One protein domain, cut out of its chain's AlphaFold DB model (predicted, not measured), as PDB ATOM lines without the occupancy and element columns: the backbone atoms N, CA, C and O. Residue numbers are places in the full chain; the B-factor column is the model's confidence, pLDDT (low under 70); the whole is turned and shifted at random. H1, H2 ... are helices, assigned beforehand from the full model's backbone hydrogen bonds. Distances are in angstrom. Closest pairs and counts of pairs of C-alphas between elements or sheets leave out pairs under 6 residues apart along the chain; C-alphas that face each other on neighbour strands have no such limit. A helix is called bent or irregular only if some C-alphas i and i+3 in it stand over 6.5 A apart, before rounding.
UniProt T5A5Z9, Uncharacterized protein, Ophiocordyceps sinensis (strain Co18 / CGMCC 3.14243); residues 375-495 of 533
ATOM      1  N   TYR A 375      10.169  21.933  30.121       98.06
ATOM      2  CA  TYR A 375       9.585  23.197  30.549       98.06
ATOM      3  C   TYR A 375      10.049  23.571  31.960       98.06
ATOM      4  O   TYR A 375      10.395  24.722  32.220       98.06
ATOM      5  N   ARG A 376      10.128  22.596  32.872       97.62
ATOM      6  CA  ARG A 376      10.644  22.822  34.233       97.62
ATOM      7  C   ARG A 376      12.109  23.216  34.215       97.62
ATOM      8  O   ARG A 376      12.477  24.117  34.958       97.62
ATOM      9  N   VAL A 377      12.913  22.597  33.350       97.56
ATOM     10  CA  VAL A 377      14.319  22.985  33.149       97.56
ATOM     11  C   VAL A 377      14.409  24.431  32.658       97.56
ATOM     12  O   VAL A 377      15.173  25.215  33.210       97.56
ATOM     13  N   PHE A 378      13.581  24.814  31.683       98.31
ATOM     14  CA  PHE A 378      13.542  26.181  31.162       98.31
ATOM     15  C   PHE A 378      13.159  27.216  32.226       98.31
ATOM     16  O   PHE A 378      13.834  28.232  32.364       98.31
ATOM     17  N   VAL A 379      12.124  26.952  33.025       98.06
ATOM     18  CA  VAL A 379      11.682  27.860  34.099       98.06
ATOM     19  C   VAL A 379      12.672  27.905  35.265       98.06
ATOM     20  O   VAL A 379      12.832  28.953  35.887       98.06
ATOM     21  N   ALA A 380      13.342  26.794  35.575       97.75
ATOM     22  CA  ALA A 380      14.388  26.773  36.597       97.75
ATOM     23  C   ALA A 380      15.569  27.668  36.198       97.75
ATOM     24  O   ALA A 380      16.125  28.373  37.041       97.75
ATOM     25  N   GLU A 381      15.914  27.668  34.911       98.19
ATOM     26  CA  GLU A 381      16.992  28.490  34.379       98.19
ATOM     27  C   GLU A 381      16.592  29.970  34.241       98.19
ATOM     28  O   GLU A 381      17.403  30.863  34.514       98.19
ATOM     29  N   TYR A 382      15.322  30.220  33.901       98.25
ATOM     30  CA  TYR A 382      14.728  31.545  33.721       98.25
ATOM     31  C   TYR A 382      13.466  31.744  34.584       98.25
ATOM     32  O   TYR A 382      12.338  31.685  34.080       98.25
ATOM     33  N   PRO A 383      13.610  32.018  35.895       97.88
ATOM     34  CA  PRO A 383      12.458  32.193  36.788       97.88
ATOM     35  C   PRO A 383      11.584  33.414  36.451       97.88
ATOM     36  O   PRO A 383      10.391  33.458  36.769       97.88
ATOM     37  N   ASP A 384      12.168  34.414  35.790       97.81
ATOM     38  CA  ASP A 384      11.483  35.613  35.300       97.81
ATOM     39  C   ASP A 384      10.566  35.332  34.099       97.81
ATOM     40  O   ASP A 384       9.682  36.133  33.793       97.81
ATOM     41  N   TYR A 385      10.692  34.166  33.459       98.25
ATOM     42  CA  TYR A 385       9.844  33.779  32.335       98.25
ATOM     43  C   TYR A 385       8.368  33.754  32.736       98.25
ATOM     44  O   TYR A 385       7.520  34.348  32.073       98.25
ATOM     45  N   VAL A 386       8.060  33.109  33.862       97.44
ATOM     46  CA  VAL A 386       6.686  33.001  34.369       97.44
ATOM     47  C   VAL A 386       6.245  34.308  35.029       97.44
ATOM     48  O   VAL A 386       5.126  34.762  34.811       97.44
ATOM     49  N   THR A 387       7.123  34.924  35.823       96.94
ATOM     50  CA  THR A 387       6.761  36.060  36.688       96.94
ATOM     51  C   THR A 387       6.727  37.403  35.956       96.94
ATOM     52  O   THR A 387       5.816  38.192  36.192       96.94
ATOM     53  N   CYS A 388       7.666  37.661  35.044       96.75
ATOM     54  CA  CYS A 388       7.787  38.935  34.324       96.75
ATOM     55  C   CYS A 388       7.251  38.863  32.890       96.75
ATOM     56  O   CYS A 388       6.763  39.861  32.361       96.75
ATOM     57  N   HIS A 389       7.351  37.699  32.243       96.25
ATOM     58  CA  HIS A 389       7.032  37.539  30.821       96.25
ATOM     59  C   HIS A 389       5.757  36.736  30.554       96.25
ATOM     60  O   HIS A 389       5.543  36.341  29.411       96.25
ATOM     61  N   GLY A 390       4.921  36.489  31.573       95.62
ATOM     62  CA  GLY A 390       3.656  35.745  31.447       95.62
ATOM     63  C   GLY A 390       3.817  34.388  30.755       95.62
ATOM     64  O   GLY A 390       2.949  33.937  30.001       95.62
ATOM     65  N   GLY A 391       4.975  33.767  30.960       96.69
ATOM     66  CA  GLY A 391       5.319  32.468  30.426       96.69
ATOM     67  C   GLY A 391       4.395  31.385  30.968       96.69
ATOM     68  O   GLY A 391       4.079  31.340  32.155       96.69
ATOM     69  N   SER A 392       3.970  30.494  30.083       97.81
ATOM     70  CA  SER A 392       3.183  29.310  30.420       97.81
ATOM     71  C   SER A 392       3.706  28.122  29.623       97.81
ATOM     72  O   SER A 392       4.361  28.313  28.596       97.81
ATOM     73  N   LEU A 393       3.389  26.896  30.051       97.81
ATOM     74  CA  LEU A 393       3.742  25.686  29.297       97.81
ATOM     75  C   LEU A 393       3.233  25.772  27.851       97.81
ATOM     76  O   LEU A 393       3.953  25.467  26.905       97.81
ATOM     77  N   TRP A 394       2.005  26.257  27.682       97.69
ATOM     78  CA  TRP A 394       1.393  26.427  26.372       97.69
ATOM     79  C   TRP A 394       2.153  27.429  25.489       97.69
ATOM     80  O   TRP A 394       2.440  27.134  24.327       97.69
ATOM     81  N   ASN A 395       2.531  28.587  26.040       97.56
ATOM     82  CA  ASN A 395       3.310  29.599  25.317       97.56
ATOM     83  C   ASN A 395       4.704  29.078  24.952       97.56
ATOM     84  O   ASN A 395       5.158  29.286  23.827       97.56
ATOM     85  N   PHE A 396       5.340  28.350  25.871       98.38
ATOM     86  CA  PHE A 396       6.624  27.697  25.653       98.38
ATOM     87  C   PHE A 396       6.554  26.706  24.484       98.38
ATOM     88  O   PHE A 396       7.328  26.820  23.536       98.38
ATOM     89  N   VAL A 397       5.579  25.790  24.485       98.25
ATOM     90  CA  VAL A 397       5.433  24.797  23.409       98.25
ATOM     91  C   VAL A 397       5.116  25.464  22.068       98.25
ATOM     92  O   VAL A 397       5.746  25.116  21.065       98.25
ATOM     93  N   ARG A 398       4.210  26.455  22.022       97.62
ATOM     94  CA  ARG A 398       3.933  27.222  20.789       97.62
ATOM     95  C   ARG A 398       5.198  27.882  20.249       97.62
ATOM     96  O   ARG A 398       5.505  27.727  19.067       97.62
ATOM     97  N   ALA A 399       5.962  28.546  21.114       98.12
ATOM     98  CA  ALA A 399       7.220  29.165  20.726       98.12
ATOM     99  C   ALA A 399       8.223  28.129  20.200       98.12
ATOM    100  O   ALA A 399       8.827  28.350  19.155       98.12
ATOM    101  N   CYS A 400       8.366  26.967  20.848       98.44
ATOM    102  CA  CYS A 400       9.246  25.890  20.383       98.44
ATOM    103  C   CYS A 400       8.837  25.331  19.011       98.44
ATOM    104  O   CYS A 400       9.707  24.993  18.203       98.44
ATOM    105  N   VAL A 401       7.537  25.251  18.708       98.19
ATOM    106  CA  VAL A 401       7.053  24.871  17.370       98.19
ATOM    107  C   VAL A 401       7.495  25.904  16.329       98.19
ATOM    108  O   VAL A 401       8.062  25.513  15.303       98.19
ATOM    109  N   CYS A 402       7.335  27.200  16.617       97.75
ATOM    110  CA  CYS A 402       7.830  28.278  15.757       97.75
ATOM    111  C   CYS A 402       9.357  28.219  15.597       97.75
ATOM    112  O   CYS A 402       9.857  28.242  14.477       97.75
ATOM    113  N   VAL A 403      10.116  28.050  16.684       98.31
ATOM    114  CA  VAL A 403      11.584  27.910  16.641       98.31
ATOM    115  C   VAL A 403      11.997  26.722  15.776       98.31
ATOM    116  O   VAL A 403      12.956  26.828  15.015       98.31
ATOM    117  N   ASN A 404      11.278  25.598  15.823       98.19
ATOM    118  CA  ASN A 404      11.586  24.443  14.981       98.19
ATOM    119  C   ASN A 404      11.387  24.735  13.489       98.19
ATOM    120  O   ASN A 404      12.196  24.278  12.680       98.19
ATOM    121  N   TYR A 405      10.362  25.509  13.133       97.19
ATOM    122  CA  TYR A 405      10.179  26.011  11.772       97.19
ATOM    123  C   TYR A 405      11.314  26.973  11.376       97.19
ATOM    124  O   TYR A 405      12.042  26.708  10.419       97.19
ATOM    125  N   LEU A 406      11.576  28.004  12.185       97.50
ATOM    126  CA  LEU A 406      12.632  28.996  11.935       97.50
ATOM    127  C   LEU A 406      14.034  28.374  11.852       97.50
ATOM    128  O   LEU A 406      14.889  28.846  11.103       97.50
ATOM    129  N   ARG A 407      14.279  27.296  12.603       97.19
ATOM    130  CA  ARG A 407      15.508  26.497  12.558       97.19
ATOM    131  C   ARG A 407      15.678  25.809  11.207       97.19
ATOM    132  O   ARG A 407      16.792  25.820  10.679       97.19
ATOM    133  N   LYS A 408      14.617  25.197  10.671       97.19
ATOM    134  CA  LYS A 408      14.641  24.503   9.370       97.19
ATOM    135  C   LYS A 408      14.902  25.490   8.233       97.19
ATOM    136  O   LYS A 408      15.802  25.248   7.433       97.19
ATOM    137  N   GLU A 409      14.240  26.642   8.277       96.94
ATOM    138  CA  GLU A 409      14.410  27.735   7.310       96.94
ATOM    139  C   GLU A 409      15.684  28.570   7.534       96.94
ATOM    140  O   GLU A 409      16.005  29.470   6.762       96.94
ATOM    141  N   ARG A 410      16.457  28.277   8.592       96.88
ATOM    142  CA  ARG A 410      17.681  29.007   8.980       96.88
ATOM    143  C   ARG A 410      17.460  30.514   9.190       96.88
ATOM    144  O   ARG A 410      18.402  31.297   9.052       96.88
ATOM    145  N   LEU A 411      16.245  30.904   9.568       97.25
ATOM    146  CA  LEU A 411      15.845  32.294   9.803       97.25
ATOM    147  C   LEU A 411      16.266  32.799  11.187       97.25
ATOM    148  O   LEU A 411      16.474  33.996  11.369       97.25
ATOM    149  N   LEU A 412      16.443  31.889  12.149       97.56
ATOM    150  CA  LEU A 412      16.837  32.218  13.516       97.56
ATOM    151  C   LEU A 412      18.128  31.489  13.907       97.56
ATOM    152  O   LEU A 412      18.301  30.293  13.652       97.56
ATOM    153  N   ARG A 413      19.060  32.221  14.526       97.50
ATOM    154  CA  ARG A 413      20.315  31.654  15.040       97.50
ATOM    155  C   ARG A 413      20.074  30.946  16.368       97.50
ATOM    156  O   ARG A 413      19.241  31.376  17.151       97.50
ATOM    157  N   GLU A 414      20.858  29.905  16.631       97.19
ATOM    158  CA  GLU A 414      20.660  29.035  17.798       97.19
ATOM    159  C   GLU A 414      20.750  29.782  19.135       97.19
ATOM    160  O   GLU A 414      19.913  29.569  20.000       97.19
ATOM    161  N   TYR A 415      21.680  30.735  19.269       97.38
ATOM    162  CA  TYR A 415      21.816  31.542  20.490       97.38
ATOM    163  C   TYR A 415      20.651  32.496  20.771       97.38
ATOM    164  O   TYR A 415      20.627  33.127  21.818       97.38
ATOM    165  N   LEU A 416      19.698  32.620  19.843       98.19
ATOM    166  CA  LEU A 416      18.494  33.431  20.007       98.19
ATOM    167  C   LEU A 416      17.254  32.583  20.294       98.19
ATOM    168  O   LEU A 416      16.167  33.138  20.385       98.19
ATOM    169  N   PHE A 417      17.373  31.256  20.400       98.38
ATOM    170  CA  PHE A 417      16.209  30.396  20.618       98.38
ATOM    171  C   PHE A 417      15.525  30.704  21.948       98.38
ATOM    172  O   PHE A 417      14.317  30.936  21.957       98.38
ATOM    173  N   ASP A 418      16.284  30.786  23.039       98.44
ATOM    174  CA  ASP A 418      15.724  31.090  24.358       98.44
ATOM    175  C   ASP A 418      15.103  32.495  24.397       98.44
ATOM    176  O   ASP A 418      13.983  32.670  24.882       98.44
ATOM    177  N   ASP A 419      15.793  33.495  23.838       98.31
ATOM    178  CA  ASP A 419      15.298  34.875  23.824       98.31
ATOM    179  C   ASP A 419      14.065  35.049  22.932       98.31
ATOM    180  O   ASP A 419      13.146  35.798  23.271       98.31
ATOM    181  N   PHE A 420      13.994  34.303  21.830       98.50
ATOM    182  CA  PHE A 420      12.796  34.232  21.005       98.50
ATOM    183  C   PHE A 420      11.631  33.614  21.781       98.50
ATOM    184  O   PHE A 420      10.531  34.158  21.742       98.50
ATOM    185  N   VAL A 421      11.848  32.528  22.533       98.38
ATOM    186  CA  VAL A 421      10.804  31.910  23.375       98.38
ATOM    187  C   VAL A 421      10.268  32.903  24.408       98.38
ATOM    188  O   VAL A 421       9.049  33.043  24.563       98.38
ATOM    189  N   ARG A 422      11.156  33.659  25.060       98.25
ATOM    190  CA  ARG A 422      10.790  34.748  25.974       98.25
ATOM    191  C   ARG A 422       9.946  35.819  25.281       98.25
ATOM    192  O   ARG A 422       8.858  36.142  25.752       98.25
ATOM    193  N   ALA A 423      10.433  36.365  24.168       98.06
ATOM    194  CA  ALA A 423       9.777  37.460  23.456       98.06
ATOM    195  C   ALA A 423       8.434  37.043  22.834       98.06
ATOM    196  O   ALA A 423       7.479  37.821  22.849       98.06
ATOM    197  N   PHE A 424       8.340  35.807  22.338       97.88
ATOM    198  CA  PHE A 424       7.130  35.258  21.737       97.88
ATOM    199  C   PHE A 424       5.984  35.152  22.748       97.88
ATOM    200  O   PHE A 424       4.844  35.463  22.422       97.88
ATOM    201  N   SER A 425       6.289  34.748  23.984       95.62
ATOM    202  CA  SER A 425       5.285  34.309  24.962       95.62
ATOM    203  C   SER A 425       4.248  35.366  25.325       95.62
ATOM    204  O   SER A 425       3.066  35.053  25.396       95.62
ATOM    205  N   VAL A 426       4.673  36.611  25.529       93.38
ATOM    206  CA  VAL A 426       3.755  37.728  25.798       93.38
ATOM    207  C   VAL A 426       3.943  38.856  24.803       93.38
ATOM    208  O   VAL A 426       2.950  39.392  24.327       93.38
ATOM    209  N   GLY A 427       5.182  39.201  24.450       95.94
ATOM    210  CA  GLY A 427       5.450  40.339  23.573       95.94
ATOM    211  C   GLY A 427       4.793  40.177  22.203       95.94
ATOM    212  O   GLY A 427       4.006  41.032  21.797       95.94
ATOM    213  N   TYR A 428       5.053  39.054  21.531       97.12
ATOM    214  CA  TYR A 428       4.471  38.796  20.215       97.12
ATOM    215  C   TYR A 428       2.959  38.563  20.283       97.12
ATOM    216  O   TYR A 428       2.216  39.139  19.496       97.12
ATOM    217  N   LEU A 429       2.475  37.771  21.248       94.50
ATOM    218  CA  LEU A 429       1.034  37.515  21.371       94.50
ATOM    219  C   LEU A 429       0.234  38.796  21.655       94.50
ATOM    220  O   LEU A 429      -0.841  38.980  21.092       94.50
ATOM    221  N   GLN A 430       0.762  39.708  22.477       95.88
ATOM    222  CA  GLN A 430       0.144  41.020  22.686       95.88
ATOM    223  C   GLN A 430       0.226  41.904  21.446       95.88
ATOM    224  O   GLN A 430      -0.691  42.680  21.205       95.88
ATOM    225  N   TYR A 431       1.314  41.817  20.679       96.50
ATOM    226  CA  TYR A 431       1.432  42.526  19.411       96.50
ATOM    227  C   TYR A 431       0.353  42.067  18.421       96.50
ATOM    228  O   TYR A 431      -0.371  42.911  17.905       96.50
ATOM    229  N   VAL A 432       0.172  40.755  18.251       94.75
ATOM    230  CA  VAL A 432      -0.888  40.176  17.409       94.75
ATOM    231  C   VAL A 432      -2.271  40.603  17.896       94.75
ATOM    232  O   VAL A 432      -3.071  41.080  17.109       94.75
ATOM    233  N   ALA A 433      -2.540  40.528  19.203       93.75
ATOM    234  CA  ALA A 433      -3.829  40.945  19.761       93.75
ATOM    235  C   ALA A 433      -4.119  42.452  19.606       93.75
ATOM    236  O   ALA A 433      -5.267  42.874  19.724       93.75
ATOM    237  N   ARG A 434      -3.083  43.274  19.397       96.12
ATOM    238  CA  ARG A 434      -3.202  44.718  19.141       96.12
ATOM    239  C   ARG A 434      -3.236  45.062  17.656       96.12
ATOM    240  O   ARG A 434      -3.541  46.212  17.343       96.12
ATOM    241  N   ALA A 435      -2.912  44.122  16.769       94.06
ATOM    242  CA  ALA A 435      -3.170  44.293  15.349       94.06
ATOM    243  C   ALA A 435      -4.694  44.375  15.191       94.06
ATOM    244  O   ALA A 435      -5.422  43.459  15.567       94.06
ATOM    245  N   GLY A 436      -5.187  45.545  14.783       88.44
ATOM    246  CA  GLY A 436      -6.623  45.770  14.634       88.44
ATOM    247  C   GLY A 436      -7.219  44.882  13.541       88.44
ATOM    248  O   GLY A 436      -6.498  44.330  12.713       88.44
ATOM    249  N   SER A 437      -8.548  44.788  13.495       86.81
ATOM    250  CA  SER A 437      -9.251  44.131  12.388       86.81
ATOM    251  C   SER A 437      -8.835  44.758  11.050       86.81
ATOM    252  O   SER A 437      -9.025  45.961  10.855       86.81
ATOM    253  N   GLY A 438      -8.262  43.957  10.150       88.81
ATOM    254  CA  GLY A 438      -7.762  44.406   8.844       88.81
ATOM    255  C   GLY A 438      -6.279  44.789   8.807       88.81
ATOM    256  O   GLY A 438      -5.821  45.321   7.798       88.81
ATOM    257  N   GLN A 439      -5.525  44.556   9.885       90.75
ATOM    258  CA  GLN A 439      -4.065  44.599   9.849       90.75
ATOM    259  C   GLN A 439      -3.491  43.210  10.070       90.75
ATOM    260  O   GLN A 439      -3.648  42.639  11.147       90.75
ATOM    261  N   ASP A 440      -2.747  42.726   9.082       92.06
ATOM    262  CA  ASP A 440      -2.022  41.472   9.218       92.06
ATOM    263  C   ASP A 440      -0.792  41.710  10.104       92.06
ATOM    264  O   ASP A 440       0.062  42.550   9.779       92.06
ATOM    265  N   PRO A 441      -0.689  41.036  11.262       94.50
ATOM    266  CA  PRO A 441       0.475  41.173  12.116       94.50
ATOM    267  C   PRO A 441       1.718  40.666  11.384       94.50
ATOM    268  O   PRO A 441       1.686  39.657  10.681       94.50
ATOM    269  N   LEU A 442       2.851  41.339  11.596       95.44
ATOM    270  CA  LEU A 442       4.128  40.879  11.058       95.44
ATOM    271  C   LEU A 442       4.432  39.448  11.525       95.44
ATOM    272  O   LEU A 442       4.196  39.139  12.698       95.44
ATOM    273  N   PRO A 443       5.063  38.612  10.681       95.44
ATOM    274  CA  PRO A 443       5.548  37.308  11.102       95.44
ATOM    275  C   PRO A 443       6.427  37.413  12.353       95.44
ATOM    276  O   PRO A 443       7.277  38.300  12.464       95.44
ATOM    277  N   ALA A 444       6.285  36.460  13.277       96.31
ATOM    278  CA  ALA A 444       6.957  36.496  14.581       96.31
ATOM    279  C   ALA A 444       8.470  36.751  14.513       96.31
ATOM    280  O   ALA A 444       9.019  37.456  15.357       96.31
ATOM    281  N   VAL A 445       9.157  36.190  13.512       97.38
ATOM    282  CA  VAL A 445      10.602  36.390  13.326       97.38
ATOM    283  C   VAL A 445      10.951  37.802  12.861       97.38
ATOM    284  O   VAL A 445      11.971  38.344  13.278       97.38
ATOM    285  N   GLU A 446      10.112  38.417  12.031       97.31
ATOM    286  CA  GLU A 446      10.312  39.788  11.566       97.31
ATOM    287  C   GLU A 446      10.079  40.766  12.708       97.31
ATOM    288  O   GLU A 446      10.947  41.590  12.992       97.31
ATOM    289  N   TRP A 447       8.972  40.593  13.435       97.81
ATOM    290  CA  TRP A 447       8.692  41.352  14.649       97.81
ATOM    291  C   TRP A 447       9.828  41.225  15.673       97.81
ATOM    292  O   TRP A 447      10.291  42.227  16.217       97.81
ATOM    293  N   PHE A 448      10.343  40.010  15.889       98.06
ATOM    294  CA  PHE A 448      11.453  39.771  16.809       98.06
ATOM    295  C   PHE A 448      12.742  40.484  16.376       98.06
ATOM    296  O   PHE A 448      13.432  41.057  17.213       98.06
ATOM    297  N   ASN A 449      13.056  40.514  15.078       97.00
ATOM    298  CA  ASN A 449      14.243  41.203  14.559       97.00
ATOM    299  C   ASN A 449      14.167  42.736  14.678       97.00
ATOM    300  O   ASN A 449      15.203  43.398  14.614       97.00
ATOM    301  N   LEU A 450      12.966  43.302  14.840       97.19
ATOM    302  CA  LEU A 450      12.777  44.729  15.119       97.19
ATOM    303  C   LEU A 450      13.041  45.080  16.587       97.19
ATOM    304  O   LEU A 450      13.223  46.257  16.910       97.19
ATOM    305  N   LEU A 451      13.075  44.088  17.481       96.19
ATOM    306  CA  LEU A 451      13.427  44.317  18.873       96.19
ATOM    307  C   LEU A 451      14.907  44.707  18.959       96.19
ATOM    308  O   LEU A 451      15.805  43.955  18.583       96.19
ATOM    309  N   GLY A 452      15.160  45.913  19.457       95.06
ATOM    310  CA  GLY A 452      16.507  46.367  19.770       95.06
ATOM    311  C   GLY A 452      17.004  45.802  21.102       95.06
ATOM    312  O   GLY A 452      16.218  45.470  21.987       95.06
ATOM    313  N   GLY A 453      18.325  45.777  21.269       95.50
ATOM    314  CA  GLY A 453      18.977  45.394  22.522       95.50
ATOM    315  C   GLY A 453      19.743  44.078  22.438       95.50
ATOM    316  O   GLY A 453      19.765  43.400  21.413       95.50
ATOM    317  N   ALA A 454      20.437  43.757  23.528       96.25
ATOM    318  CA  ALA A 454      21.067  42.455  23.694       96.25
ATOM    319  C   ALA A 454      20.001  41.411  24.083       96.25
ATOM    320  O   ALA A 454      19.057  41.772  24.793       96.25
ATOM    321  N   PRO A 455      20.144  40.142  23.652       97.06
ATOM    322  CA  PRO A 455      19.253  39.076  24.099       97.06
ATOM    323  C   PRO A 455      19.325  38.950  25.623       97.06
ATOM    324  O   PRO A 455      20.410  39.023  26.201       97.06
ATOM    325  N   LEU A 456      18.170  38.788  26.267       97.06
ATOM    326  CA  LEU A 456      18.085  38.620  27.718       97.06
ATOM    327  C   LEU A 456      18.300  37.162  28.113       97.06
ATOM    328  O   LEU A 456      18.852  36.897  29.178       97.06
ATOM    329  N   TYR A 457      17.846  36.224  27.275       98.12
ATOM    330  CA  TYR A 457      18.013  34.791  27.509       98.12
ATOM    331  C   TYR A 457      19.040  34.205  26.540       98.12
ATOM    332  O   TYR A 457      18.790  34.094  25.340       98.12
ATOM    333  N   ASP A 458      20.199  33.826  27.072       97.25
ATOM    334  CA  ASP A 458      21.367  33.383  26.305       97.25
ATOM    335  C   ASP A 458      22.005  32.082  26.831       97.25
ATOM    336  O   ASP A 458      23.062  31.665  26.355       97.25
ATOM    337  N   ARG A 459      21.361  31.397  27.783       97.81
ATOM    338  CA  ARG A 459      21.887  30.189  28.442       97.81
ATOM    339  C   ARG A 459      21.707  28.893  27.647       97.81
ATOM    340  O   ARG A 459      22.156  27.843  28.098       97.81
ATOM    341  N   MET A 460      21.138  28.968  26.443       97.19
ATOM    342  CA  MET A 460      21.054  27.858  25.481       97.19
ATOM    343  C   MET A 460      20.285  26.636  26.003       97.19
ATOM    344  O   MET A 460      20.634  25.494  25.689       97.19
ATOM    345  N   VAL A 461      19.229  26.855  26.787       97.88
ATOM    346  CA  VAL A 461      18.369  25.773  27.285       97.88
ATOM    347  C   VAL A 461      17.650  25.100  26.124       97.88
ATOM    348  O   VAL A 461      17.568  23.874  26.067       97.88
ATOM    349  N   VAL A 462      17.171  25.883  25.161       98.25
ATOM    350  CA  VAL A 462      16.635  25.407  23.892       98.25
ATOM    351  C   VAL A 462      17.751  25.476  22.852       98.25
ATOM    352  O   VAL A 462      18.163  26.534  22.392       98.25
ATOM    353  N   SER A 463      18.234  24.310  22.444       98.06
ATOM    354  CA  SER A 463      19.305  24.135  21.464       98.06
ATOM    355  C   SER A 463      18.805  23.375  20.239       98.06
ATOM    356  O   SER A 463      17.785  22.683  20.261       98.06
ATOM    357  N   ARG A 464      19.562  23.415  19.142       96.94
ATOM    358  CA  ARG A 464      19.249  22.651  17.925       96.94
ATOM    359  C   ARG A 464      19.155  21.150  18.197       96.94
ATOM    360  O   ARG A 464      18.375  20.483  17.519       96.94
ATOM    361  N   LYS A 465      19.964  20.649  19.136       97.06
ATOM    362  CA  LYS A 465      20.113  19.222  19.453       97.06
ATOM    363  C   LYS A 465      18.969  18.692  20.310       97.06
ATOM    364  O   LYS A 465      18.523  17.577  20.078       97.06
ATOM    365  N   ASN A 466      18.501  19.472  21.285       97.12
ATOM    366  CA  ASN A 466      17.445  19.030  22.198       97.12
ATOM    367  C   ASN A 466      16.037  19.460  21.764       97.12
ATOM    368  O   ASN A 466      15.084  18.853  22.230       97.12
ATOM    369  N   LEU A 467      15.877  20.423  20.848       97.75
ATOM    370  CA  LEU A 467      14.561  20.921  20.427       97.75
ATOM    371  C   LEU A 467      13.586  19.817  19.989       97.75
ATOM    372  O   LEU A 467      12.404  19.874  20.310       97.75
ATOM    373  N   GLU A 468      14.063  18.795  19.279       97.50
ATOM    374  CA  GLU A 468      13.211  17.670  18.866       97.50
ATOM    375  C   GLU A 468      12.763  16.813  20.053       97.50
ATOM    376  O   GLU A 468      11.597  16.438  20.118       97.50
ATOM    377  N   ALA A 469      13.647  16.582  21.027       97.00
ATOM    378  CA  ALA A 469      13.307  15.888  22.267       97.00
ATOM    379  C   ALA A 469      12.339  16.709  23.140       97.00
ATOM    380  O   ALA A 469      11.419  16.148  23.734       97.00
ATOM    381  N   ILE A 470      12.496  18.040  23.164       97.62
ATOM    382  CA  ILE A 470      11.566  18.959  23.834       97.62
ATOM    383  C   ILE A 470      10.169  18.799  23.232       97.62
ATOM    384  O   ILE A 470       9.215  18.539  23.956       97.62
ATOM    385  N   LEU A 471      10.047  18.878  21.903       97.88
ATOM    386  CA  LEU A 471       8.759  18.723  21.219       97.88
ATOM    387  C   LEU A 471       8.167  17.316  21.384       97.88
ATOM    388  O   LEU A 471       6.953  17.178  21.488       97.88
ATOM    389  N   ALA A 472       9.004  16.278  21.435       97.69
ATOM    390  CA  ALA A 472       8.560  14.909  21.690       97.69
ATOM    391  C   ALA A 472       8.029  14.701  23.121       97.69
ATOM    392  O   ALA A 472       7.259  13.772  23.344       97.69
ATOM    393  N   SER A 473       8.403  15.568  24.068       97.56
ATOM    394  CA  SER A 473       7.931  15.502  25.459       97.56
ATOM    395  C   SER A 473       6.496  16.032  25.634       97.56
ATOM    396  O   SER A 473       5.873  15.730  26.645       97.56
ATOM    397  N   PHE A 474       5.961  16.781  24.656       97.69
ATOM    398  CA  PHE A 474       4.634  17.426  24.709       97.69
ATOM    399  C   PHE A 474       3.824  17.199  23.416       97.69
ATOM    400  O   PHE A 474       3.520  18.148  22.685       97.69
ATOM    401  N   PRO A 475       3.520  15.942  23.045       97.75
ATOM    402  CA  PRO A 475       2.951  15.630  21.733       97.75
ATOM    403  C   PRO A 475       1.562  16.247  21.510       97.75
ATOM    404  O   PRO A 475       1.278  16.717  20.405       97.75
ATOM    405  N   GLU A 476       0.716  16.290  22.542       98.06
ATOM    406  CA  GLU A 476      -0.648  16.822  22.449       98.06
ATOM    407  C   GLU A 476      -0.647  18.343  22.262       98.06
ATOM    408  O   GLU A 476      -1.322  18.882  21.379       98.06
ATOM    409  N   GLU A 477       0.183  19.050  23.025       98.06
ATOM    410  CA  GLU A 477       0.353  20.492  22.916       98.06
ATOM    411  C   GLU A 477       0.960  20.872  21.564       98.06
ATOM    412  O   GLU A 477       0.512  21.826  20.928       98.06
ATOM    413  N   VAL A 478       1.935  20.099  21.076       98.19
ATOM    414  CA  VAL A 478       2.538  20.308  19.753       98.19
ATOM    415  C   VAL A 478       1.516  20.093  18.642       98.19
ATOM    416  O   VAL A 478       1.472  20.888  17.701       98.19
ATOM    417  N   LYS A 479       0.682  19.052  18.732       97.56
ATOM    418  CA  LYS A 479      -0.394  18.803  17.764       97.56
ATOM    419  C   LYS A 479      -1.379  19.971  17.742       97.56
ATOM    420  O   LYS A 479      -1.668  20.501  16.672       97.56
ATOM    421  N   LYS A 480      -1.821  20.429  18.915       97.00
ATOM    422  CA  LYS A 480      -2.718  21.583  19.043       97.00
ATOM    423  C   LYS A 480      -2.088  22.865  18.487       97.00
ATOM    424  O   LYS A 480      -2.749  23.597  17.759       97.00
ATOM    425  N   ALA A 481      -0.815  23.124  18.781       95.81
ATOM    426  CA  ALA A 481      -0.107  24.309  18.300       95.81
ATOM    427  C   ALA A 481       0.050  24.306  16.772       95.81
ATOM    428  O   ALA A 481      -0.144  25.341  16.140       95.81
ATOM    429  N   ARG A 482       0.357  23.149  16.171       95.69
ATOM    430  CA  ARG A 482       0.443  23.001  14.710       95.69
ATOM    431  C   ARG A 482      -0.902  23.194  14.022       95.69
ATOM    432  O   ARG A 482      -0.913  23.747  12.935       95.69
ATOM    433  N   ASN A 483      -1.995  22.740  14.631       94.56
ATOM    434  CA  ASN A 483      -3.326  22.935  14.062       94.56
ATOM    435  C   ASN A 483      -3.712  24.415  14.035       94.56
ATOM    436  O   ASN A 483      -4.192  24.878  13.017       94.56
ATOM    437  N   ILE A 484      -3.439  25.167  15.106       90.56
ATOM    438  CA  ILE A 484      -3.732  26.610  15.137       90.56
ATOM    439  C   ILE A 484      -2.948  27.342  14.046       90.56
ATOM    440  O   ILE A 484      -3.536  28.073  13.271       90.56
ATOM    441  N   ILE A 485      -1.641  27.077  13.938       87.06
ATOM    442  CA  ILE A 485      -0.789  27.744  12.943       87.06
ATOM    443  C   ILE A 485      -1.205  27.397  11.505       87.06
ATOM    444  O   ILE A 485      -1.017  28.215  10.624       87.06
ATOM    445  N   LYS A 486      -1.734  26.191  11.262       87.12
ATOM    446  CA  LYS A 486      -2.196  25.782   9.928       87.12
ATOM    447  C   LYS A 486      -3.563  26.344   9.561       87.12
ATOM    448  O   LYS A 486      -3.775  26.668   8.406       87.12
ATOM    449  N   ASN A 487      -4.485  26.392  10.518       74.06
ATOM    450  CA  ASN A 487      -5.842  26.858  10.248       74.06
ATOM    451  C   ASN A 487      -5.856  28.351   9.893       74.06
ATOM    452  O   ASN A 487      -6.656  28.749   9.059       74.06
ATOM    453  N   ASP A 488      -4.928  29.131  10.460       68.50
ATOM    454  CA  ASP A 488      -4.749  30.540  10.098       68.50
ATOM    455  C   ASP A 488      -4.413  30.725   8.597       68.50
ATOM    456  O   ASP A 488      -4.704  31.781   8.055       68.50
ATOM    457  N   ASP A 489      -3.854  29.715   7.909       63.69
ATOM    458  CA  ASP A 489      -3.523  29.804   6.475       63.69
ATOM    459  C   ASP A 489      -4.703  29.420   5.550       63.69
ATOM    460  O   ASP A 489      -4.720  29.811   4.386       63.69
ATOM    461  N   GLU A 490      -5.671  28.618   6.018       65.94
ATOM    462  CA  GLU A 490      -6.746  28.066   5.166       65.94
ATOM    463  C   GLU A 490      -7.999  28.961   5.118       65.94
ATOM    464  O   GLU A 490      -8.705  28.975   4.109       65.94
ATOM    465  N   ASP A 491      -8.272  29.737   6.172       59.12
ATOM    466  CA  ASP A 491      -9.458  30.606   6.235       59.12
ATOM    467  C   ASP A 491      -9.363  31.826   5.285       59.12
ATOM    468  O   ASP A 491     -10.392  32.347   4.837       59.12
ATOM    469  N   ASP A 492      -8.151  32.249   4.908       55.69
ATOM    470  CA  ASP A 492      -7.934  33.399   4.018       55.69
ATOM    471  C   ASP A 492      -8.270  33.097   2.546       55.69
ATOM    472  O   ASP A 492      -8.845  33.942   1.849       55.69
ATOM    473  N   ASP A 493      -7.993  31.884   2.063       58.69
ATOM    474  CA  ASP A 493      -8.292  31.501   0.674       58.69
ATOM    475  C   ASP A 493      -9.812  31.403   0.433       58.69
ATOM    476  O   ASP A 493     -10.343  31.830  -0.600       58.69
ATOM    477  N   ASP A 494     -10.539  30.925   1.441       57.91
ATOM    478  CA  ASP A 494     -11.979  30.676   1.399       57.91
ATOM    479  C   ASP A 494     -12.810  31.973   1.541       57.91
ATOM    480  O   ASP A 494     -13.935  32.089   1.025       57.91
ATOM    481  N   ALA A 495     -12.260  32.980   2.227       57.78
ATOM    482  CA  ALA A 495     -12.845  34.315   2.344       57.78
ATOM    483  C   ALA A 495     -12.652  35.141   1.061       57.78
ATOM    484  O   ALA A 495     -13.579  35.836   0.627       57.78
TER     485      ALA A 495
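Overview. This is residues 375 to 495 of the 533 residues of an uncharacterized protein of Ophiocordyceps sinensis (strain Co18 / CGMCC 3.14243) (UniProt T5A5Z9). The long, kinked helix H4 crosses one side of H3, the helix in the middle, while H6 packs on H3 across from H4, and residues 477 to 482 of H7, which has 21 residues as H4 does, pack on H3 too. H5 packs on H4, H1 lies near the beginning of H3, H2 lies near the kink of H4, and residues 486 to 495 of H7 stick out as an arm. The printed part has 121 residues with seven named helices, H1 to H7 in order along the chain, and no named strand; the class is all helix. It is compact, with a radius of gyration of the C-alphas of 14.3 A and spans of 44 by 32 by 28 A.

Along the chain. H4, residues 414 to 434, is 28.6 A long from C-alpha 414 at (20.660, 29.035, 17.798); it is irregular, with C-alphas 415 and 418 7.2 A apart, and has a kink of 56 degrees near residue 423. H7, residues 475 to 495, is 31.2 A long and ends with C-alpha 495 at (-12.845, 34.315, 2.344). H3, residues 393 to 408, is 22.7 A long. The shorter helices are H1, residues 375 to 381, from C-alpha 375 at (9.585, 23.197, 30.549); H2, residues 384 to 387; H5, residues 444 to 450; and H6, residues 467 to 472.

Arrangement. H4 touches the hub, H3, opposite ways at a steep tilt of 61 degrees; their closest C-alphas, of Asn 395 and Ser 425, are 5.1 A apart. H3 touches H7 the same way at a tilt of 69 degrees, only just steep, closest at the C-alphas of Arg 398 and Ala 481, 5.6 A. H3 touches H6 with residues 397 to 404 alone, opposite ways at a steep tilt of 53 degrees, closest at the C-alphas of Asn 404 and Leu 467, 7.1 A. H5 touches residues 420 to 428 of H4, about perpendicular at 81 degrees, closest at the C-alphas of Tyr 428 and Ala 444, 6.6 A. H1 is close to H3 but not clearly touching, with the C-alphas of Tyr 375 and Leu 393 6.5 A apart; so are H2 and H4, with those of Tyr 385 and Arg 422 6.5 A apart. H4 and H7 are apart. In H1, H3, H5 and H6 every O i to N i+4 pair is within hydrogen-bond range, in H4 and H7 12 of 17 each; H2 is too short for such a pair.

Size, cuts and confidence. The C-alphas farthest apart, of Ala 380 and Ala 495, are 44.4 A apart. The printed part has no cut. The link from H5 to H6, residues 451 to 466, is long. Residues 434 to 439 stand free too. The mean pLDDT of the printed part is 94.0; residues 488 to 495 are under 70.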